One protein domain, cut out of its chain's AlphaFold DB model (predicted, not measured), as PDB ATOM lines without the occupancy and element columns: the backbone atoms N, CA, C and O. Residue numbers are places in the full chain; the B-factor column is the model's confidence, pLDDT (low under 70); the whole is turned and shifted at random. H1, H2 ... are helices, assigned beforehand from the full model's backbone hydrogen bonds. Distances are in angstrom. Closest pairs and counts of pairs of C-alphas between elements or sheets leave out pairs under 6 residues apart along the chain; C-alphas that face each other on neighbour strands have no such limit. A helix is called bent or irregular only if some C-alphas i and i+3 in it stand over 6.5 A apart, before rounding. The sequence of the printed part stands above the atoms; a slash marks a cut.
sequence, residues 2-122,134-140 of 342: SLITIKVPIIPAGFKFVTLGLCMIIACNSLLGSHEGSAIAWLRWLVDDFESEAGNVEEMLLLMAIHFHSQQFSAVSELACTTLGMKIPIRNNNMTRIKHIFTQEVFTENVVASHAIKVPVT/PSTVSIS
ATOM      1  N   SER A   2      -6.431  -9.742  17.376       71.31
ATOM      2  CA  SER A   2      -6.002  -8.626  18.247       71.31
ATOM      3  C   SER A   2      -6.743  -8.504  19.584       71.31
ATOM      4  O   SER A   2      -6.132  -8.054  20.539       71.31
ATOM      5  N   LEU A   3      -8.027  -8.879  19.657       78.38
ATOM      6  CA  LEU A   3      -8.797  -8.879  20.908       78.38
ATOM      7  C   LEU A   3      -8.453 -10.079  21.807       78.38
ATOM      8  O   LEU A   3      -8.380  -9.940  23.017       78.38
ATOM      9  N   ILE A   4      -8.221 -11.251  21.212       77.75
ATOM     10  CA  ILE A   4      -7.947 -12.502  21.933       77.75
ATOM     11  C   ILE A   4      -6.538 -12.479  22.537       77.75
ATOM     12  O   ILE A   4      -6.328 -12.985  23.630       77.75
ATOM     13  N   THR A   5      -5.582 -11.857  21.843       79.38
ATOM     14  CA  THR A   5      -4.170 -11.810  22.243       79.38
ATOM     15  C   THR A   5      -3.814 -10.587  23.097       79.38
ATOM     16  O   THR A   5      -2.652 -10.176  23.128       79.38
ATOM     17  N   ILE A   6      -4.792  -9.959  23.759       82.56
ATOM     18  CA  ILE A   6      -4.531  -8.849  24.688       82.56
ATOM     19  C   ILE A   6      -3.935  -9.412  25.981       82.56
ATOM     20  O   ILE A   6      -4.388 -10.437  26.494       82.56
ATOM     21  N   LYS A   7      -2.923  -8.726  26.517       81.56
ATOM     22  CA  LYS A   7      -2.397  -8.981  27.861       81.56
ATOM     23  C   LYS A   7      -3.363  -8.377  28.876       81.56
ATOM     24  O   LYS A   7      -3.480  -7.156  28.968       81.56
ATOM     25  N   VAL A   8      -4.109  -9.228  29.569       79.56
ATOM     26  CA  VAL A   8      -5.153  -8.810  30.514       79.56
ATOM     27  C   VAL A   8      -4.581  -8.798  31.936       79.56
ATOM     28  O   VAL A   8      -3.785  -9.678  32.261       79.56
ATOM     29  N   PRO A   9      -4.965  -7.834  32.795       74.19
ATOM     30  CA  PRO A   9      -4.605  -7.865  34.210       74.19
ATOM     31  C   PRO A   9      -5.159  -9.107  34.925       74.19
ATOM     32  O   PRO A   9      -6.193  -9.666  34.548       74.19
ATOM     33  N   ILE A  10      -4.474  -9.504  35.997       73.38
ATOM     34  CA  ILE A  10      -4.727 -10.721  36.780       73.38
ATOM     35  C   ILE A  10      -5.961 -10.510  37.672       73.38
ATOM     36  O   ILE A  10      -5.880 -10.128  38.835       73.38
ATOM     37  N   ILE A  11      -7.143 -10.676  37.078       77.19
ATOM     38  CA  ILE A  11      -8.458 -10.462  37.701       77.19
ATOM     39  C   ILE A  11      -9.330 -11.687  37.372       77.19
ATOM     40  O   ILE A  11      -9.196 -12.227  36.272       77.19
ATOM     41  N   PRO A  12     -10.287 -12.112  38.224       71.31
ATOM     42  CA  PRO A  12     -11.194 -13.229  37.928       71.31
ATOM     43  C   PRO A  12     -11.866 -13.205  36.544       71.31
ATOM     44  O   PRO A  12     -12.019 -14.243  35.900       71.31
ATOM     45  N   ALA A  13     -12.242 -12.020  36.055       76.75
ATOM     46  CA  ALA A  13     -12.780 -11.848  34.703       76.75
ATOM     47  C   ALA A  13     -11.711 -12.039  33.609       76.75
ATOM     48  O   ALA A  13     -12.011 -12.581  32.545       76.75
ATOM     49  N   GLY A  14     -10.467 -11.647  33.891       77.88
ATOM     50  CA  GLY A  14      -9.317 -11.861  33.018       77.88
ATOM     51  C   GLY A  14      -8.985 -13.339  32.844       77.88
ATOM     52  O   GLY A  14      -8.745 -13.759  31.718       77.88
ATOM     53  N   PHE A  15      -9.099 -14.158  33.896       74.75
ATOM     54  CA  PHE A  15      -8.942 -15.613  33.770       74.75
ATOM     55  C   PHE A  15      -9.953 -16.214  32.804       74.75
ATOM     56  O   PHE A  15      -9.572 -16.909  31.869       74.75
ATOM     57  N   LYS A  16     -11.241 -15.889  32.964       77.94
ATOM     58  CA  LYS A  16     -12.283 -16.372  32.045       77.94
ATOM     59  C   LYS A  16     -12.015 -15.923  30.611       77.94
ATOM     60  O   LYS A  16     -12.169 -16.717  29.690       77.94
ATOM     61  N   PHE A  17     -11.583 -14.679  30.424       83.75
ATOM     62  CA  PHE A  17     -11.252 -14.143  29.108       83.75
ATOM     63  C   PHE A  17     -10.075 -14.876  28.450       83.75
ATOM     64  O   PHE A  17     -10.175 -15.278  27.294       83.75
ATOM     65  N   VAL A  18      -8.987 -15.095  29.192       84.31
ATOM     66  CA  VAL A  18      -7.789 -15.803  28.719       84.31
ATOM     67  C   VAL A  18      -8.111 -17.262  28.395       84.31
ATOM     68  O   VAL A  18      -7.784 -17.737  27.310       84.31
ATOM     69  N   THR A  19      -8.828 -17.948  29.283       80.94
ATOM     70  CA  THR A  19      -9.279 -19.331  29.096       80.94
ATOM     71  C   THR A  19     -10.181 -19.470  27.861       80.94
ATOM     72  O   THR A  19      -9.965 -20.357  27.033       80.94
ATOM     73  N   LEU A  20     -11.153 -18.568  27.672       84.12
ATOM     74  CA  LEU A  20     -12.005 -18.544  26.476       84.12
ATOM     75  C   LEU A  20     -11.197 -18.240  25.209       84.12
ATOM     76  O   LEU A  20     -11.400 -18.882  24.179       84.12
ATOM     77  N   GLY A  21     -10.263 -17.290  25.284       85.81
ATOM     78  CA  GLY A  21      -9.369 -16.936  24.187       85.81
ATOM     79  C   GLY A  21      -8.503 -18.111  23.739       85.81
ATOM     80  O   GLY A  21      -8.395 -18.391  22.543       85.81
ATOM     81  N   LEU A  22      -7.967 -18.857  24.703       85.62
ATOM     82  CA  LEU A  22      -7.187 -20.062  24.478       85.62
ATOM     83  C   LEU A  22      -8.014 -21.155  23.787       85.62
ATOM     84  O   LEU A  22      -7.608 -21.679  22.747       85.62
ATOM     85  N   CYS A  23      -9.208 -21.455  24.308       86.00
ATOM     86  CA  CYS A  23     -10.116 -22.423  23.690       86.00
ATOM     87  C   CYS A  23     -10.560 -21.989  22.285       86.00
ATOM     88  O   CYS A  23     -10.695 -22.831  21.400       86.00
ATOM     89  N   MET A  24     -10.726 -20.684  22.046       85.62
ATOM     90  CA  MET A  24     -11.086 -20.143  20.736       85.62
ATOM     91  C   MET A  24      -9.948 -20.270  19.714       85.62
ATOM     92  O   MET A  24     -10.202 -20.634  18.566       85.62
ATOM     93  N   ILE A  25      -8.690 -20.036  20.111       85.75
ATOM     94  CA  ILE A  25      -7.514 -20.268  19.247       85.75
ATOM     95  C   ILE A  25      -7.458 -21.737  18.804       85.75
ATOM     96  O   ILE A  25      -7.180 -22.030  17.641       85.75
ATOM     97  N   ILE A  26      -7.782 -22.656  19.713       83.31
ATOM     98  CA  ILE A  26      -7.759 -24.102  19.465       83.31
ATOM     99  C   ILE A  26      -8.933 -24.554  18.602       83.31
ATOM    100  O   ILE A  26      -8.752 -25.372  17.698       83.31
ATOM    101  N   ALA A  27     -10.133 -24.033  18.861       83.25
ATOM    102  CA  ALA A  27     -11.320 -24.342  18.075       83.25
ATOM    103  C   ALA A  27     -11.217 -23.778  16.650       83.25
ATOM    104  O   ALA A  27     -11.661 -24.410  15.690       83.25
ATOM    105  N   CYS A  28     -10.582 -22.616  16.494       80.75
ATOM    106  CA  CYS A  28     -10.512 -21.885  15.238       80.75
ATOM    107  C   CYS A  28      -9.069 -21.731  14.726       80.75
ATOM    108  O   CYS A  28      -8.580 -20.625  14.495       80.75
ATOM    109  N   ASN A  29      -8.420 -22.866  14.443       78.06
ATOM    110  CA  ASN A  29      -7.051 -22.924  13.904       78.06
ATOM    111  C   ASN A  29      -6.834 -22.130  12.603       78.06
ATOM    112  O   ASN A  29      -5.709 -21.732  12.309       78.06
ATOM    113  N   SER A  30      -7.887 -21.851  11.830       79.69
ATOM    114  CA  SER A  30      -7.798 -21.020  10.621       79.69
ATOM    115  C   SER A  30      -7.281 -19.604  10.905       79.69
ATOM    116  O   SER A  30      -6.638 -19.010  10.043       79.69
ATOM    117  N   LEU A  31      -7.503 -19.067  12.114       73.88
ATOM    118  CA  LEU A  31      -7.009 -17.739  12.495       73.88
ATOM    119  C   LEU A  31      -5.494 -17.704  12.744       73.88
ATOM    120  O   LEU A  31      -4.896 -16.628  12.673       73.88
ATOM    121  N   LEU A  32      -4.864 -18.857  12.998       77.88
ATOM    122  CA  LEU A  32      -3.416 -18.937  13.205       77.88
ATOM    123  C   LEU A  32      -2.648 -18.640  11.919       77.88
ATOM    124  O   LEU A  32      -1.567 -18.078  11.991       77.88
ATOM    125  N   GLY A  33      -3.203 -18.940  10.740       73.31
ATOM    126  CA  GLY A  33      -2.475 -18.781   9.479       73.31
ATOM    127  C   GLY A  33      -2.035 -17.356   9.144       73.31
ATOM    128  O   GLY A  33      -1.008 -17.192   8.503       73.31
ATOM    129  N   SER A  34      -2.774 -16.341   9.598       75.25
ATOM    130  CA  SER A  34      -2.465 -14.926   9.336       75.25
ATOM    131  C   SER A  34      -1.761 -14.234  10.513       75.25
ATOM    132  O   SER A  34      -1.175 -13.167  10.348       75.25
ATOM    133  N   HIS A  35      -1.836 -14.802  11.722       79.12
ATOM    134  CA  HIS A  35      -1.426 -14.132  12.965       79.12
ATOM    135  C   HIS A  35      -0.636 -15.048  13.911       79.12
ATOM    136  O   HIS A  35      -0.708 -14.898  15.132       79.12
ATOM    137  N   GLU A  36       0.120 -15.991  13.352       81.88
ATOM    138  CA  GLU A  36       0.855 -17.016  14.098       81.88
ATOM    139  C   GLU A  36       1.819 -16.415  15.126       81.88
ATOM    140  O   GLU A  36       1.737 -16.743  16.307       81.88
ATOM    141  N   GLY A  37       2.646 -15.445  14.720       82.06
ATOM    142  CA  GLY A  37       3.606 -14.800  15.622       82.06
ATOM    143  C   GLY A  37       2.949 -14.098  16.816       82.06
ATOM    144  O   GLY A  37       3.446 -14.183  17.935       82.06
ATOM    145  N   SER A  38       1.784 -13.472  16.611       83.81
ATOM    146  CA  SER A  38       1.029 -12.837  17.700       83.81
ATOM    147  C   SER A  38       0.425 -13.865  18.657       83.81
ATOM    148  O   SER A  38       0.341 -13.596  19.852       83.81
ATOM    149  N   ALA A  39      -0.002 -15.024  18.149       83.69
ATOM    150  CA  ALA A  39      -0.526 -16.108  18.974       83.69
ATOM    151  C   ALA A  39       0.586 -16.773  19.797       83.69
ATOM    152  O   ALA A  39       0.391 -17.016  20.982       83.69
ATOM    153  N   ILE A  40       1.761 -17.004  19.202       85.50
ATOM    154  CA  ILE A  40       2.930 -17.563  19.898       85.50
ATOM    155  C   ILE A  40       3.418 -16.605  20.987       85.50
ATOM    156  O   ILE A  40       3.618 -17.027  22.121       85.50
ATOM    157  N   ALA A  41       3.571 -15.313  20.676       85.38
ATOM    158  CA  ALA A  41       3.999 -14.315  21.657       85.38
ATOM    159  C   ALA A  41       3.015 -14.198  22.832       85.38
ATOM    160  O   ALA A  41       3.434 -14.047  23.978       85.38
ATOM    161  N   TRP A  42       1.711 -14.299  22.555       87.31
ATOM    162  CA  TRP A  42       0.685 -14.308  23.595       87.31
ATOM    163  C   TRP A  42       0.712 -15.591  24.430       87.31
ATOM    164  O   TRP A  42       0.641 -15.502  25.649       87.31
ATOM    165  N   LEU A  43       0.876 -16.764  23.810       84.88
ATOM    166  CA  LEU A  43       1.012 -18.033  24.530       84.88
ATOM    167  C   LEU A  43       2.268 -18.067  25.407       84.88
ATOM    168  O   LEU A  43       2.184 -18.525  26.537       84.88
ATOM    169  N   ARG A  44       3.408 -17.545  24.934       82.94
ATOM    170  CA  ARG A  44       4.625 -17.428  25.757       82.94
ATOM    171  C   ARG A  44       4.419 -16.509  26.953       82.94
ATOM    172  O   ARG A  44       4.739 -16.895  28.063       82.94
ATOM    173  N   TRP A  45       3.809 -15.340  26.745       85.12
ATOM    174  CA  TRP A  45       3.435 -14.448  27.849       85.12
ATOM    175  C   TRP A  45       2.525 -15.140  28.870       85.12
ATOM    176  O   TRP A  45       2.668 -14.949  30.073       85.12
ATOM    177  N   LEU A  46       1.587 -15.946  28.378       81.12
ATOM    178  CA  LEU A  46       0.640 -16.665  29.210       81.12
ATOM    179  C   LEU A  46       1.361 -17.694  30.100       81.12
ATOM    180  O   LEU A  46       1.027 -17.776  31.274       81.12
ATOM    181  N   VAL A  47       2.386 -18.378  29.580       76.00
ATOM    182  CA  VAL A  47       3.238 -19.307  30.349       76.00
ATOM    183  C   VAL A  47       4.191 -18.586  31.302       76.00
ATOM    184  O   VAL A  47       4.293 -18.946  32.465       76.00
ATOM    185  N   ASP A  48       4.880 -17.545  30.841       73.62
ATOM    186  CA  ASP A  48       5.956 -16.928  31.626       73.62
ATOM    187  C   ASP A  48       5.427 -15.978  32.719       73.62
ATOM    188  O   ASP A  48       5.890 -16.019  33.858       73.62
ATOM    189  N   ASP A  49       4.447 -15.128  32.390       69.00
ATOM    190  CA  ASP A  49       4.018 -14.016  33.256       69.00
ATOM    191  C   ASP A  49       2.653 -14.258  33.918       69.00
ATOM    192  O   ASP A  49       2.390 -13.743  35.004       69.00
ATOM    193  N   PHE A  50       1.749 -14.995  33.263       64.31
ATOM    194  CA  PHE A  50       0.373 -15.173  33.742       64.31
ATOM    195  C   PHE A  50       0.199 -16.430  34.613       64.31
ATOM    196  O   PHE A  50      -0.641 -16.425  35.515       64.31
ATOM    197  N   GLU A  51       1.008 -17.478  34.406       59.91
ATOM    198  CA  GLU A  51       1.000 -18.698  35.233       59.91
ATOM    199  C   GLU A  51       1.504 -18.449  36.663       59.91
ATOM    200  O   GLU A  51       0.940 -18.997  37.609       59.91
ATOM    201  N   SER A  52       2.497 -17.568  36.855       58.78
ATOM    202  CA  SER A  52       3.169 -17.369  38.154       58.78
ATOM    203  C   SER A  52       2.258 -16.873  39.289       58.78
ATOM    204  O   SER A  52       2.638 -16.958  40.457       58.78
ATOM    205  N   GLU A  53       1.073 -16.351  38.976       53.53
ATOM    206  CA  GLU A  53       0.138 -15.774  39.952       53.53
ATOM    207  C   GLU A  53      -1.222 -16.503  39.981       53.53
ATOM    208  O   GLU A  53      -2.074 -16.195  40.817       53.53
ATOM    209  N   ALA A  54      -1.459 -17.474  39.084       54.12
ATOM    210  CA  ALA A  54      -2.796 -18.005  38.814       54.12
ATOM    211  C   ALA A  54      -2.828 -19.502  38.460       54.12
ATOM    212  O   ALA A  54      -3.056 -19.891  37.311       54.12
ATOM    213  N   GLY A  55      -2.705 -20.355  39.479       57.38
ATOM    214  CA  GLY A  55      -2.594 -21.815  39.318       57.38
ATOM    215  C   GLY A  55      -3.709 -22.514  38.517       57.38
ATOM    216  O   GLY A  55      -3.475 -23.569  37.941       57.38
ATOM    217  N   ASN A  56      -4.909 -21.934  38.386       65.00
ATOM    218  CA  ASN A  56      -6.005 -22.583  37.645       65.00
ATOM    219  C   ASN A  56      -5.773 -22.635  36.121       65.00
ATOM    220  O   ASN A  56      -6.264 -23.543  35.451       65.00
ATOM    221  N   VAL A  57      -5.083 -21.642  35.548       68.25
ATOM    222  CA  VAL A  57      -4.857 -21.574  34.091       68.25
ATOM    223  C   VAL A  57      -3.633 -22.401  33.700       68.25
ATOM    224  O   VAL A  57      -3.675 -23.080  32.673       68.25
ATOM    225  N   GLU A  58      -2.618 -22.435  34.570       72.06
ATOM    226  CA  GLU A  58      -1.451 -23.324  34.476       72.06
ATOM    227  C   GLU A  58      -1.881 -24.792  34.339       72.06
ATOM    228  O   GLU A  58      -1.474 -25.491  33.411       72.06
ATOM    229  N   GLU A  59      -2.788 -25.255  35.203       69.56
ATOM    230  CA  GLU A  59      -3.296 -26.628  35.155       69.56
ATOM    231  C   GLU A  59      -3.996 -26.944  33.828       69.56
ATOM    232  O   GLU A  59      -3.780 -28.010  33.244       69.56
ATOM    233  N   MET A  60      -4.809 -26.018  33.310       74.19
ATOM    234  CA  MET A  60      -5.499 -26.225  32.037       74.19
ATOM    235  C   MET A  60      -4.517 -26.264  30.859       74.19
ATOM    236  O   MET A  60      -4.664 -27.104  29.969       74.19
ATOM    237  N   LEU A  61      -3.503 -25.397  30.850       77.00
ATOM    238  CA  LEU A  61      -2.463 -25.390  29.819       77.00
ATOM    239  C   LEU A  61      -1.630 -26.661  29.853       77.00
ATOM    240  O   LEU A  61      -1.406 -27.267  28.806       77.00
ATOM    241  N   LEU A  62      -1.221 -27.091  31.047       76.25
ATOM    242  CA  LEU A  62      -0.436 -28.298  31.234       76.25
ATOM    243  C   LEU A  62      -1.231 -29.534  30.798       76.25
ATOM    244  O   LEU A  62      -0.717 -30.355  30.036       76.25
ATOM    245  N   LEU A  63      -2.506 -29.640  31.197       78.06
ATOM    246  CA  LEU A  63      -3.411 -30.705  30.746       78.06
ATOM    247  C   LEU A  63      -3.479 -30.768  29.217       78.06
ATOM    248  O   LEU A  63      -3.415 -31.835  28.603       78.06
ATOM    249  N   MET A  64      -3.588 -29.605  28.592       79.44
ATOM    250  CA  MET A  64      -3.718 -29.486  27.153       79.44
ATOM    251  C   MET A  64      -2.414 -29.795  26.415       79.44
ATOM    252  O   MET A  64      -2.439 -30.489  25.396       79.44
ATOM    253  N   ALA A  65      -1.273 -29.363  26.956       78.12
ATOM    254  CA  ALA A  65       0.051 -29.724  26.468       78.12
ATOM    255  C   ALA A  65       0.248 -31.246  26.508       78.12
ATOM    256  O   ALA A  65       0.668 -31.842  25.514       78.12
ATOM    257  N   ILE A  66      -0.148 -31.899  27.604       76.38
ATOM    258  CA  ILE A  66      -0.100 -33.360  27.744       76.38
ATOM    259  C   ILE A  66      -0.959 -34.053  26.682       76.38
ATOM    260  O   ILE A  66      -0.505 -35.006  26.041       76.38
ATOM    261  N   HIS A  67      -2.191 -33.587  26.460       79.75
ATOM    262  CA  HIS A  67      -3.057 -34.168  25.436       79.75
ATOM    263  C   HIS A  67      -2.498 -33.976  24.017       79.75
ATOM    264  O   HIS A  67      -2.597 -34.897  23.201       79.75
ATOM    265  N   PHE A  68      -1.863 -32.836  23.723       82.19
ATOM    266  CA  PHE A  68      -1.191 -32.605  22.441       82.19
ATOM    267  C   PHE A  68       0.032 -33.509  22.233       82.19
ATOM    268  O   PHE A  68       0.179 -34.076  21.144       82.19
ATOM    269  N   HIS A  69       0.861 -33.698  23.264       76.69
ATOM    270  CA  HIS A  69       1.991 -34.642  23.248       76.69
ATOM    271  C   HIS A  69       1.515 -36.090  23.072       76.69
ATOM    272  O   HIS A  69       2.053 -36.833  22.253       76.69
ATOM    273  N   SER A  70       0.411 -36.459  23.728       76.56
ATOM    274  CA  SER A  70      -0.219 -37.786  23.623       76.56
ATOM    275  C   SER A  70      -1.013 -38.008  22.331       76.56
ATOM    276  O   SER A  70      -1.601 -39.073  22.146       76.56
ATOM    277  N   GLN A  71      -1.089 -37.005  21.453       80.56
ATOM    278  CA  GLN A  71      -1.894 -37.024  20.224       80.56
ATOM    279  C   GLN A  71      -3.392 -37.307  20.464       80.56
ATOM    280  O   GLN A  71      -4.100 -37.807  19.588       80.56
ATOM    281  N   GLN A  72      -3.901 -36.958  21.648       77.94
ATOM    282  CA  GLN A  72      -5.300 -37.133  22.046       77.94
ATOM    283  C   GLN A  72      -6.138 -35.912  21.638       77.94
ATOM    284  O   GLN A  72      -6.702 -35.209  22.474       77.94
ATOM    285  N   PHE A  73      -6.245 -35.658  20.331       83.25
ATOM    286  CA  PHE A  73      -6.964 -34.492  19.793       83.25
ATOM    287  C   PHE A  73      -8.439 -34.430  20.217       83.25
ATOM    288  O   PHE A  73      -8.969 -33.345  20.441       83.25
ATOM    289  N   SER A  74      -9.082 -35.591  20.394       81.56
ATOM    290  CA  SER A  74     -10.463 -35.670  20.887       81.56
ATOM    291  C   SER A  74     -10.607 -35.080  22.292       81.56
ATOM    292  O   SER A  74     -11.565 -34.360  22.538       81.56
ATOM    293  N   ALA A  75      -9.647 -35.337  23.187       79.69
ATOM    294  CA  ALA A  75      -9.674 -34.822  24.555       79.69
ATOM    295  C   ALA A  75      -9.450 -33.301  24.587       79.69
ATOM    296  O   ALA A  75     -10.143 -32.593  25.309       79.69
ATOM    297  N   VAL A  76      -8.546 -32.782  23.745       83.12
ATOM    298  CA  VAL A  76      -8.352 -31.329  23.588       83.12
ATOM    299  C   VAL A  76      -9.617 -30.660  23.048       83.12
ATOM    300  O   VAL A  76     -10.029 -29.617  23.549       83.12
ATOM    301  N   SER A  77     -10.244 -31.259  22.032       81.56
ATOM    302  CA  SER A  77     -11.489 -30.744  21.457       81.56
ATOM    303  C   SER A  77     -12.616 -30.731  22.486       81.56
ATOM    304  O   SER A  77     -13.351 -29.750  22.567       81.56
ATOM    305  N   GLU A  78     -12.762 -31.802  23.263       82.56
ATOM    306  CA  GLU A  78     -13.777 -31.921  24.310       82.56
ATOM    307  C   GLU A  78     -13.545 -30.915  25.438       82.56
ATOM    308  O   GLU A  78     -14.487 -30.229  25.832       82.56
ATOM    309  N   LEU A  79     -12.299 -30.747  25.889       82.25
ATOM    310  CA  LEU A  79     -11.924 -29.737  26.876       82.25
ATOM    311  C   LEU A  79     -12.270 -28.328  26.378       82.25
ATOM    312  O   LEU A  79     -12.963 -27.587  27.069       82.25
ATOM    313  N   ALA A  80     -11.872 -27.975  25.152       82.81
ATOM    314  CA  ALA A  80     -12.172 -26.666  24.576       82.81
ATOM    315  C   ALA A  80     -13.684 -26.426  24.426       82.81
ATOM    316  O   ALA A  80     -14.175 -25.353  24.768       82.81
ATOM    317  N   CYS A  81     -14.434 -27.429  23.962       81.44
ATOM    318  CA  CYS A  81     -15.891 -27.350  23.815       81.44
ATOM    319  C   CYS A  81     -16.611 -27.221  25.163       81.44
ATOM    320  O   CYS A  81     -17.560 -26.447  25.283       81.44
ATOM    321  N   THR A  82     -16.149 -27.951  26.179       83.94
ATOM    322  CA  THR A  82     -16.704 -27.907  27.539       83.94
ATOM    323  C   THR A  82     -16.500 -26.528  28.152       83.94
ATOM    324  O   THR A  82     -17.445 -25.933  28.660       83.94
ATOM    325  N   THR A  83     -15.298 -25.974  28.012       80.94
ATOM    326  CA  THR A  83     -14.957 -24.636  28.503       80.94
ATOM    327  C   THR A  83     -15.692 -23.519  27.757       80.94
ATOM    328  O   THR A  83     -16.045 -22.506  28.356       80.94
ATOM    329  N   LEU A  84     -15.974 -23.698  26.461       81.12
ATOM    330  CA  LEU A  84     -16.780 -22.764  25.664       81.12
ATOM    331  C   LEU A  84     -18.295 -22.921  25.892       81.12
ATOM    332  O   LEU A  84     -19.060 -22.060  25.468       81.12
ATOM    333  N   GLY A  85     -18.748 -24.018  26.507       78.69
ATOM    334  CA  GLY A  85     -20.172 -24.351  26.620       78.69
ATOM    335  C   GLY A  85     -20.844 -24.655  25.272       78.69
ATOM    336  O   GLY A  85     -22.061 -24.541  25.146       78.69
ATOM    337  N   MET A  86     -20.066 -25.020  24.247       79.44
ATOM    338  CA  MET A  86     -20.539 -25.208  22.873       79.44
ATOM    339  C   MET A  86     -19.952 -26.471  22.251       79.44
ATOM    340  O   MET A  86     -18.759 -26.733  22.360       79.44
ATOM    341  N   LYS A  87     -20.769 -27.224  21.506       74.12
ATOM    342  CA  LYS A  87     -20.315 -28.411  20.772       74.12
ATOM    343  C   LYS A  87     -19.906 -28.034  19.347       74.12
ATOM    344  O   LYS A  87     -20.732 -28.036  18.438       74.12
ATOM    345  N   ILE A  88     -18.632 -27.702  19.160       74.38
ATOM    346  CA  ILE A  88     -18.067 -27.347  17.852       74.38
ATOM    347  C   ILE A  88     -17.328 -28.574  17.290       74.38
ATOM    348  O   ILE A  88     -16.442 -29.102  17.961       74.38
ATOM    349  N   PRO A  89     -17.647 -29.061  16.076       70.88
ATOM    350  CA  PRO A  89     -16.916 -30.170  15.473       70.88
ATOM    351  C   PRO A  89     -15.527 -29.706  15.006       70.88
ATOM    352  O   PRO A  89     -15.358 -29.213  13.889       70.88
ATOM    353  N   ILE A  90     -14.513 -29.869  15.858       75.56
ATOM    354  CA  ILE A  90     -13.118 -29.560  15.527       75.56
ATOM    355  C   ILE A  90     -12.519 -30.764  14.788       75.56
ATOM    356  O   ILE A  90     -12.432 -31.867  15.320       75.56
ATOM    357  N   ARG A  91     -12.102 -30.576  13.530       75.00
ATOM    358  CA  ARG A  91     -11.423 -31.634  12.761       75.00
ATOM    359  C   ARG A  91      -9.977 -31.787  13.234       75.00
ATOM    360  O   ARG A  91      -9.221 -30.820  13.174       75.00
ATOM    361  N   ASN A  92      -9.561 -33.011  13.568       73.12
ATOM    362  CA  ASN A  92      -8.195 -33.319  14.028       73.12
ATOM    363  C   ASN A  92      -7.100 -32.800  13.078       73.12
ATOM    364  O   ASN A  92      -6.077 -32.305  13.539       73.12
ATOM    365  N   ASN A  93      -7.327 -32.856  11.759       70.06
ATOM    366  CA  ASN A  93      -6.359 -32.386  10.758       70.06
ATOM    367  C   ASN A  93      -6.009 -30.892  10.923       70.06
ATOM    368  O   ASN A  93      -4.875 -30.475  10.693       70.06
ATOM    369  N   ASN A  94      -6.968 -30.091  11.394       73.81
ATOM    370  CA  ASN A  94      -6.791 -28.655  11.593       73.81
ATOM    371  C   ASN A  94      -5.981 -28.339  12.861       73.81
ATOM    372  O   ASN A  94      -5.499 -27.219  13.000       73.81
ATOM    373  N   MET A  95      -5.801 -29.308  13.766       79.38
ATOM    374  CA  MET A  95      -5.096 -29.115  15.037       79.38
ATOM    375  C   MET A  95      -3.581 -29.330  14.928       79.38
ATOM    376  O   MET A  95      -2.856 -29.119  15.895       79.38
ATOM    377  N   THR A  96      -3.075 -29.734  13.761       81.75
ATOM    378  CA  THR A  96      -1.646 -30.026  13.562       81.75
ATOM    379  C   THR A  96      -0.766 -28.797  13.808       81.75
ATOM    380  O   THR A  96       0.290 -28.914  14.428       81.75
ATOM    381  N   ARG A  97      -1.214 -27.608  13.381       83.94
ATOM    382  CA  ARG A  97      -0.461 -26.357  13.560       83.94
ATOM    383  C   ARG A  97      -0.413 -25.920  15.022       83.94
ATOM    384  O   ARG A  97       0.669 -25.691  15.547       83.94
ATOM    385  N   ILE A  98      -1.557 -25.893  15.708       85.69
ATOM    386  CA  ILE A  98      -1.587 -25.559  17.139       85.69
ATOM    387  C   ILE A  98      -0.860 -26.604  17.985       85.69
ATOM    388  O   ILE A  98      -0.172 -26.231  18.925       85.69
ATOM    389  N   LYS A  99      -0.903 -27.892  17.611       84.62
ATOM    390  CA  LYS A  99      -0.070 -28.930  18.233       84.62
ATOM    391  C   LYS A  99       1.409 -28.594  18.090       84.62
ATOM    392  O   LYS A  99       2.142 -28.727  19.062       84.62
ATOM    393  N   HIS A 100       1.862 -28.200  16.900       84.81
ATOM    394  CA  HIS A 100       3.263 -27.837  16.688       84.81
ATOM    395  C   HIS A 100       3.666 -26.663  17.586       84.81
ATOM    396  O   HIS A 100       4.630 -26.784  18.334       84.81
ATOM    397  N   ILE A 101       2.857 -25.602  17.619       83.75
ATOM    398  CA  ILE A 101       3.072 -24.445  18.500       83.75
ATOM    399  C   ILE A 101       3.133 -24.881  19.976       83.75
ATOM    400  O   ILE A 101       4.080 -24.560  20.688       83.75
ATOM    401  N   PHE A 102       2.174 -25.682  20.439       81.88
ATOM    402  CA  PHE A 102       2.152 -26.152  21.823       81.88
ATOM    403  C   PHE A 102       3.337 -27.055  22.163       81.88
ATOM    404  O   PHE A 102       3.965 -26.857  23.187       81.88
ATOM    405  N   THR A 103       3.664 -28.033  21.324       80.12
ATOM    406  CA  THR A 103       4.658 -29.067  21.664       80.12
ATOM    407  C   THR A 103       6.102 -28.657  21.387       80.12
ATOM    408  O   THR A 103       7.007 -29.195  22.020       80.12
ATOM    409  N   GLN A 104       6.332 -27.743  20.440       79.69
ATOM    410  CA  GLN A 104       7.676 -27.352  20.004       79.69
ATOM    411  C   GLN A 104       8.050 -25.926  20.422       79.69
ATOM    412  O   GLN A 104       9.216 -25.679  20.710       79.69
ATOM    413  N   GLU A 105       7.093 -24.993  20.477       76.81
ATOM    414  CA  GLU A 105       7.393 -23.562  20.665       76.81
ATOM    415  C   GLU A 105       7.096 -23.026  22.068       76.81
ATOM    416  O   GLU A 105       7.733 -22.053  22.484       76.81
ATOM    417  N   VAL A 106       6.121 -23.622  22.763       76.56
ATOM    418  CA  VAL A 106       5.609 -23.142  24.059       76.56
ATOM    419  C   VAL A 106       5.887 -24.160  25.173       76.56
ATOM    420  O   VAL A 106       6.552 -23.841  26.151       76.56
ATOM    421  N   PHE A 107       5.469 -25.414  24.997       73.56
ATOM    422  CA  PHE A 107       5.588 -26.491  25.983       73.56
ATOM    423  C   PHE A 107       6.391 -27.672  25.430       73.56
ATOM    424  O   PHE A 107       5.847 -28.723  25.071       73.56
ATOM    425  N   THR A 108       7.715 -27.518  25.396       72.44
ATOM    426  CA  THR A 108       8.609 -28.644  25.084       72.44
ATOM    427  C   THR A 108       8.483 -29.743  26.142       72.44
ATOM    428  O   THR A 108       8.134 -29.474  27.294       72.44
ATOM    429  N   GLU A 109       8.788 -30.991  25.776       63.84
ATOM    430  CA  GLU A 109       8.677 -32.145  26.687       63.84
ATOM    431  C   GLU A 109       9.394 -31.914  28.031       63.84
ATOM    432  O   GLU A 109       8.883 -32.287  29.086       63.84
ATOM    433  N   ASN A 110      10.538 -31.223  28.007       61.16
ATOM    434  CA  ASN A 110      11.313 -30.898  29.204       61.16
ATOM    435  C   ASN A 110      10.595 -29.895  30.122       61.16
ATOM    436  O   ASN A 110      10.624 -30.050  31.344       61.16
ATOM    437  N   VAL A 111       9.936 -28.882  29.550       67.00
ATOM    438  CA  VAL A 111       9.180 -27.876  30.314       67.00
ATOM    439  C   VAL A 111       7.958 -28.529  30.955       67.00
ATOM    440  O   VAL A 111       7.774 -28.388  32.164       67.00
ATOM    441  N   VAL A 112       7.214 -29.338  30.192       66.00
ATOM    442  CA  VAL A 112       6.056 -30.113  30.680       66.00
ATOM    443  C   VAL A 112       6.459 -31.051  31.816       66.00
ATOM    444  O   VAL A 112       5.793 -31.084  32.847       66.00
ATOM    445  N   ALA A 113       7.569 -31.782  31.669       57.22
ATOM    446  CA  ALA A 113       8.067 -32.676  32.712       57.22
ATOM    447  C   ALA A 113       8.466 -31.913  33.987       57.22
ATOM    448  O   ALA A 113       8.137 -32.342  35.089       57.22
ATOM    449  N   SER A 114       9.133 -30.762  33.851       57.19
ATOM    450  CA  SER A 114       9.524 -29.942  35.003       57.19
ATOM    451  C   SER A 114       8.332 -29.314  35.738       57.19
ATOM    452  O   SER A 114       8.373 -29.214  36.963       57.19
ATOM    453  N   HIS A 115       7.271 -28.932  35.018       58.41
ATOM    454  CA  HIS A 115       6.057 -28.360  35.607       58.41
ATOM    455  C   HIS A 115       5.181 -29.436  36.247       58.41
ATOM    456  O   HIS A 115       4.750 -29.260  37.379       58.41
ATOM    457  N   ALA A 116       5.031 -30.608  35.619       54.25
ATOM    458  CA  ALA A 116       4.277 -31.731  36.186       54.25
ATOM    459  C   ALA A 116       4.805 -32.200  37.558       54.25
ATOM    460  O   ALA A 116       4.041 -32.721  38.366       54.25
ATOM    461  N   ILE A 117       6.098 -32.001  37.839       47.88
ATOM    462  CA  ILE A 117       6.716 -32.304  39.142       47.88
ATOM    463  C   ILE A 117       6.399 -31.223  40.192       47.88
ATOM    464  O   ILE A 117       6.369 -31.519  41.386       47.88
ATOM    465  N   LYS A 118       6.176 -29.977  39.761       46.19
ATOM    466  CA  LYS A 118       5.915 -28.820  40.630       46.19
ATOM    467  C   LYS A 118       4.439 -28.637  40.977       46.19
ATOM    468  O   LYS A 118       4.161 -27.914  41.931       46.19
ATOM    469  N   VAL A 119       3.518 -29.288  40.255       47.59
ATOM    470  CA  VAL A 119       2.077 -29.200  40.538       47.59
ATOM    471  C   VAL A 119       1.812 -29.654  41.982       47.59
ATOM    472  O   VAL A 119       2.085 -30.814  42.322       47.59
ATOM    473  N   PRO A 120       1.302 -28.769  42.858       38.59
ATOM    474  CA  PRO A 120       1.023 -29.122  44.240       38.59
ATOM    475  C   PRO A 120      -0.081 -30.182  44.303       38.59
ATOM    476  O   PRO A 120      -1.058 -30.154  43.557       38.59
ATOM    477  N   VAL A 121       0.059 -31.132  45.230       40.22
ATOM    478  CA  VAL A 121      -0.988 -32.131  45.482       40.22
ATOM    479  C   VAL A 121      -2.220 -31.406  46.014       40.22
ATOM    480  O   VAL A 121      -2.150 -30.748  47.049       40.22
ATOM    481  N   THR A 122      -3.353 -31.530  45.326       37.31
ATOM    482  CA  THR A 122      -4.603 -30.904  45.765       37.31
ATOM    483  C   THR A 122      -5.099 -31.551  47.047       37.31
ATOM    484  O   THR A 122      -5.469 -32.732  47.078       37.31
ATOM    485  N   PRO A 134      -6.915 -30.120  38.755       34.75
ATOM    486  CA  PRO A 134      -5.619 -30.727  39.081       34.75
ATOM    487  C   PRO A 134      -5.638 -32.263  39.082       34.75
ATOM    488  O   PRO A 134      -4.612 -32.926  38.885       34.75
ATOM    489  N   SER A 135      -6.820 -32.861  39.275       37.16
ATOM    490  CA  SER A 135      -6.975 -34.317  39.252       37.16
ATOM    491  C   SER A 135      -6.768 -34.897  37.848       37.16
ATOM    492  O   SER A 135      -6.133 -35.942  37.708       37.16
ATOM    493  N   THR A 136      -7.218 -34.206  36.797       42.12
ATOM    494  CA  THR A 136      -7.118 -34.675  35.407       42.12
ATOM    495  C   THR A 136      -5.715 -34.496  34.829       42.12
ATOM    496  O   THR A 136      -5.285 -35.344  34.051       42.12
ATOM    497  N   VAL A 137      -4.962 -33.470  35.244       36.78
ATOM    498  CA  VAL A 137      -3.571 -33.224  34.807       36.78
ATOM    499  C   VAL A 137      -2.653 -34.390  35.178       36.78
ATOM    500  O   VAL A 137      -1.988 -34.970  34.316       36.78
ATOM    501  N   SER A 138      -2.675 -34.792  36.452       34.03
ATOM    502  CA  SER A 138      -1.848 -35.891  36.976       34.03
ATOM    503  C   SER A 138      -2.189 -37.239  36.324       34.03
ATOM    504  O   SER A 138      -1.322 -38.075  36.057       34.03
ATOM    505  N   ILE A 139      -3.476 -37.442  36.040       34.09
ATOM    506  CA  ILE A 139      -4.026 -38.639  35.403       34.09
ATOM    507  C   ILE A 139      -3.632 -38.720  33.926       34.09
ATOM    508  O   ILE A 139      -3.171 -39.767  33.467       34.09
ATOM    509  N   SER A 140      -3.780 -37.626  33.184       30.62
ATOM    510  CA  SER A 140      -3.466 -37.567  31.758       30.62
ATOM    511  C   SER A 140      -1.965 -37.682  31.512       30.62
ATOM    512  O   SER A 140      -1.569 -38.377  30.577       30.62
TER     513      SER A 140
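What this domain is: This is residues 2 to 122 and 134 to 140 of the 342 residues of the protein "Integrator complex subunit 2" of Caligus rogercresseyi (UniProt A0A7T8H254). A compact, rounded ball of seven helices is built round H3, with H1, H3 and H4 forming a loose three-helix bundle and H7 packed nearly parallel on H3. The long, sharply kinked H2 and the crossing H5 pack side on to each other over another part of the ball, and H6 packs on H3 beyond the end of H5. The printed part has 128 residues with seven named helices, H1 to H7 in order along the chain, and no named strand, and its class is all helix. It is compact, with a radius of gyration of the C-alphas of 13.6 A, and the C-alphas span 37 by 32 by 28 A.

Where its parts are: Residues 2 to 11 come before the first named helix, with C-alpha 2 at (-6.002, -8.626, 18.247). H1, residues 12 to 27, begins with C-alpha 12 at (-11.194, -13.229, 37.928) and is 22.8 A long from first to last C-alpha. H2, residues 29 to 53, is the longest helix by residues and measures 28.0 A. It is irregular, with C-alphas 34 and 37 lying 8.7 A apart, and has a kink of 104 degrees near residue 36. H3, residues 55 to 69, measures 21.1 A, and H4, residues 73 to 84, measures 16.4 A. H5, residues 92 to 106, measures 19.9 A and is irregular, with C-alphas 94 and 97 lying 7.0 A apart. H6, residues 109 to 118, measures 14.6 A. H7, residues 134 to 140, measures 10.2 A and ends with C-alpha 140 at (-3.466, -37.567, 31.758).

How they stand to each other: H3 is the hub, touching five other helices, and its centre is the nearest to the mean of the C-alphas, at 6.1 A. H3 and H4 form a helical hairpin at a shallow tilt of 28 degrees, opposite ways; residues 64 to 68 touch residues 73 to 76, and the closest C-alphas are those of Met 64 and Val 76, 6.1 A apart. H1 completes the bundle, a group of helices set together: it touches H4 at a steep tilt of 39 degrees, opposite ways, with the C-alphas of Cys 23 and Ala 80 closest at 4.8 A. H1 and H3 are close but not clearly touching, their closest C-alphas being those of Thr 19 and Val 57, 7.0 A apart. H3 and H7 touch at a shallow tilt of 9 degrees, the same way, with the C-alphas of Leu 63 and Val 137 closest at 4.8 A. H3 and H6 touch, closest at the C-alphas of Leu 62 and Val 112, 6.8 A apart. Residues 65 to 69 of H3 touch residues 99 to 103 of H5 at a steep tilt of 62 degrees, the C-alphas of Phe 68 and Lys 99 being closest at 5.7 A. H2 and H5 touch at a steep tilt of 42 degrees, the same way, with the C-alphas of Arg 44 and Val 106 closest at 6.0 A. H2 and H3 only just touch, with 3 pairs of C-alphas within 8 A, the closest being those of Glu 51 and Glu 58 at 5.3 A. Among the pairs that are apart are H1 and H6, and H2 and H4. Every O i to N i+4 pair is within hydrogen-bond range in H1 and H4, against 13 of 21 in H2, 10 of 11 in H3, 7 of 11 in H5, 5 of 6 in H6 and 2 of 3 in H7.

The domain as a whole: The two C-alphas farthest apart are those of Ser 34 and Val 121, at 40.1 A. Residues 123 to 133 are not printed, and C-alphas 122 and 134 are 6.8 A apart across this cut, which lies in the link from H6 to H7. Of the links that are printed whole, H4 to H5 is short and the others are tight. The mean pLDDT of the printed part is 72.9; residues 49 to 57, 59, 109 to 122 and 134 to 140 of this predicted model are under 70.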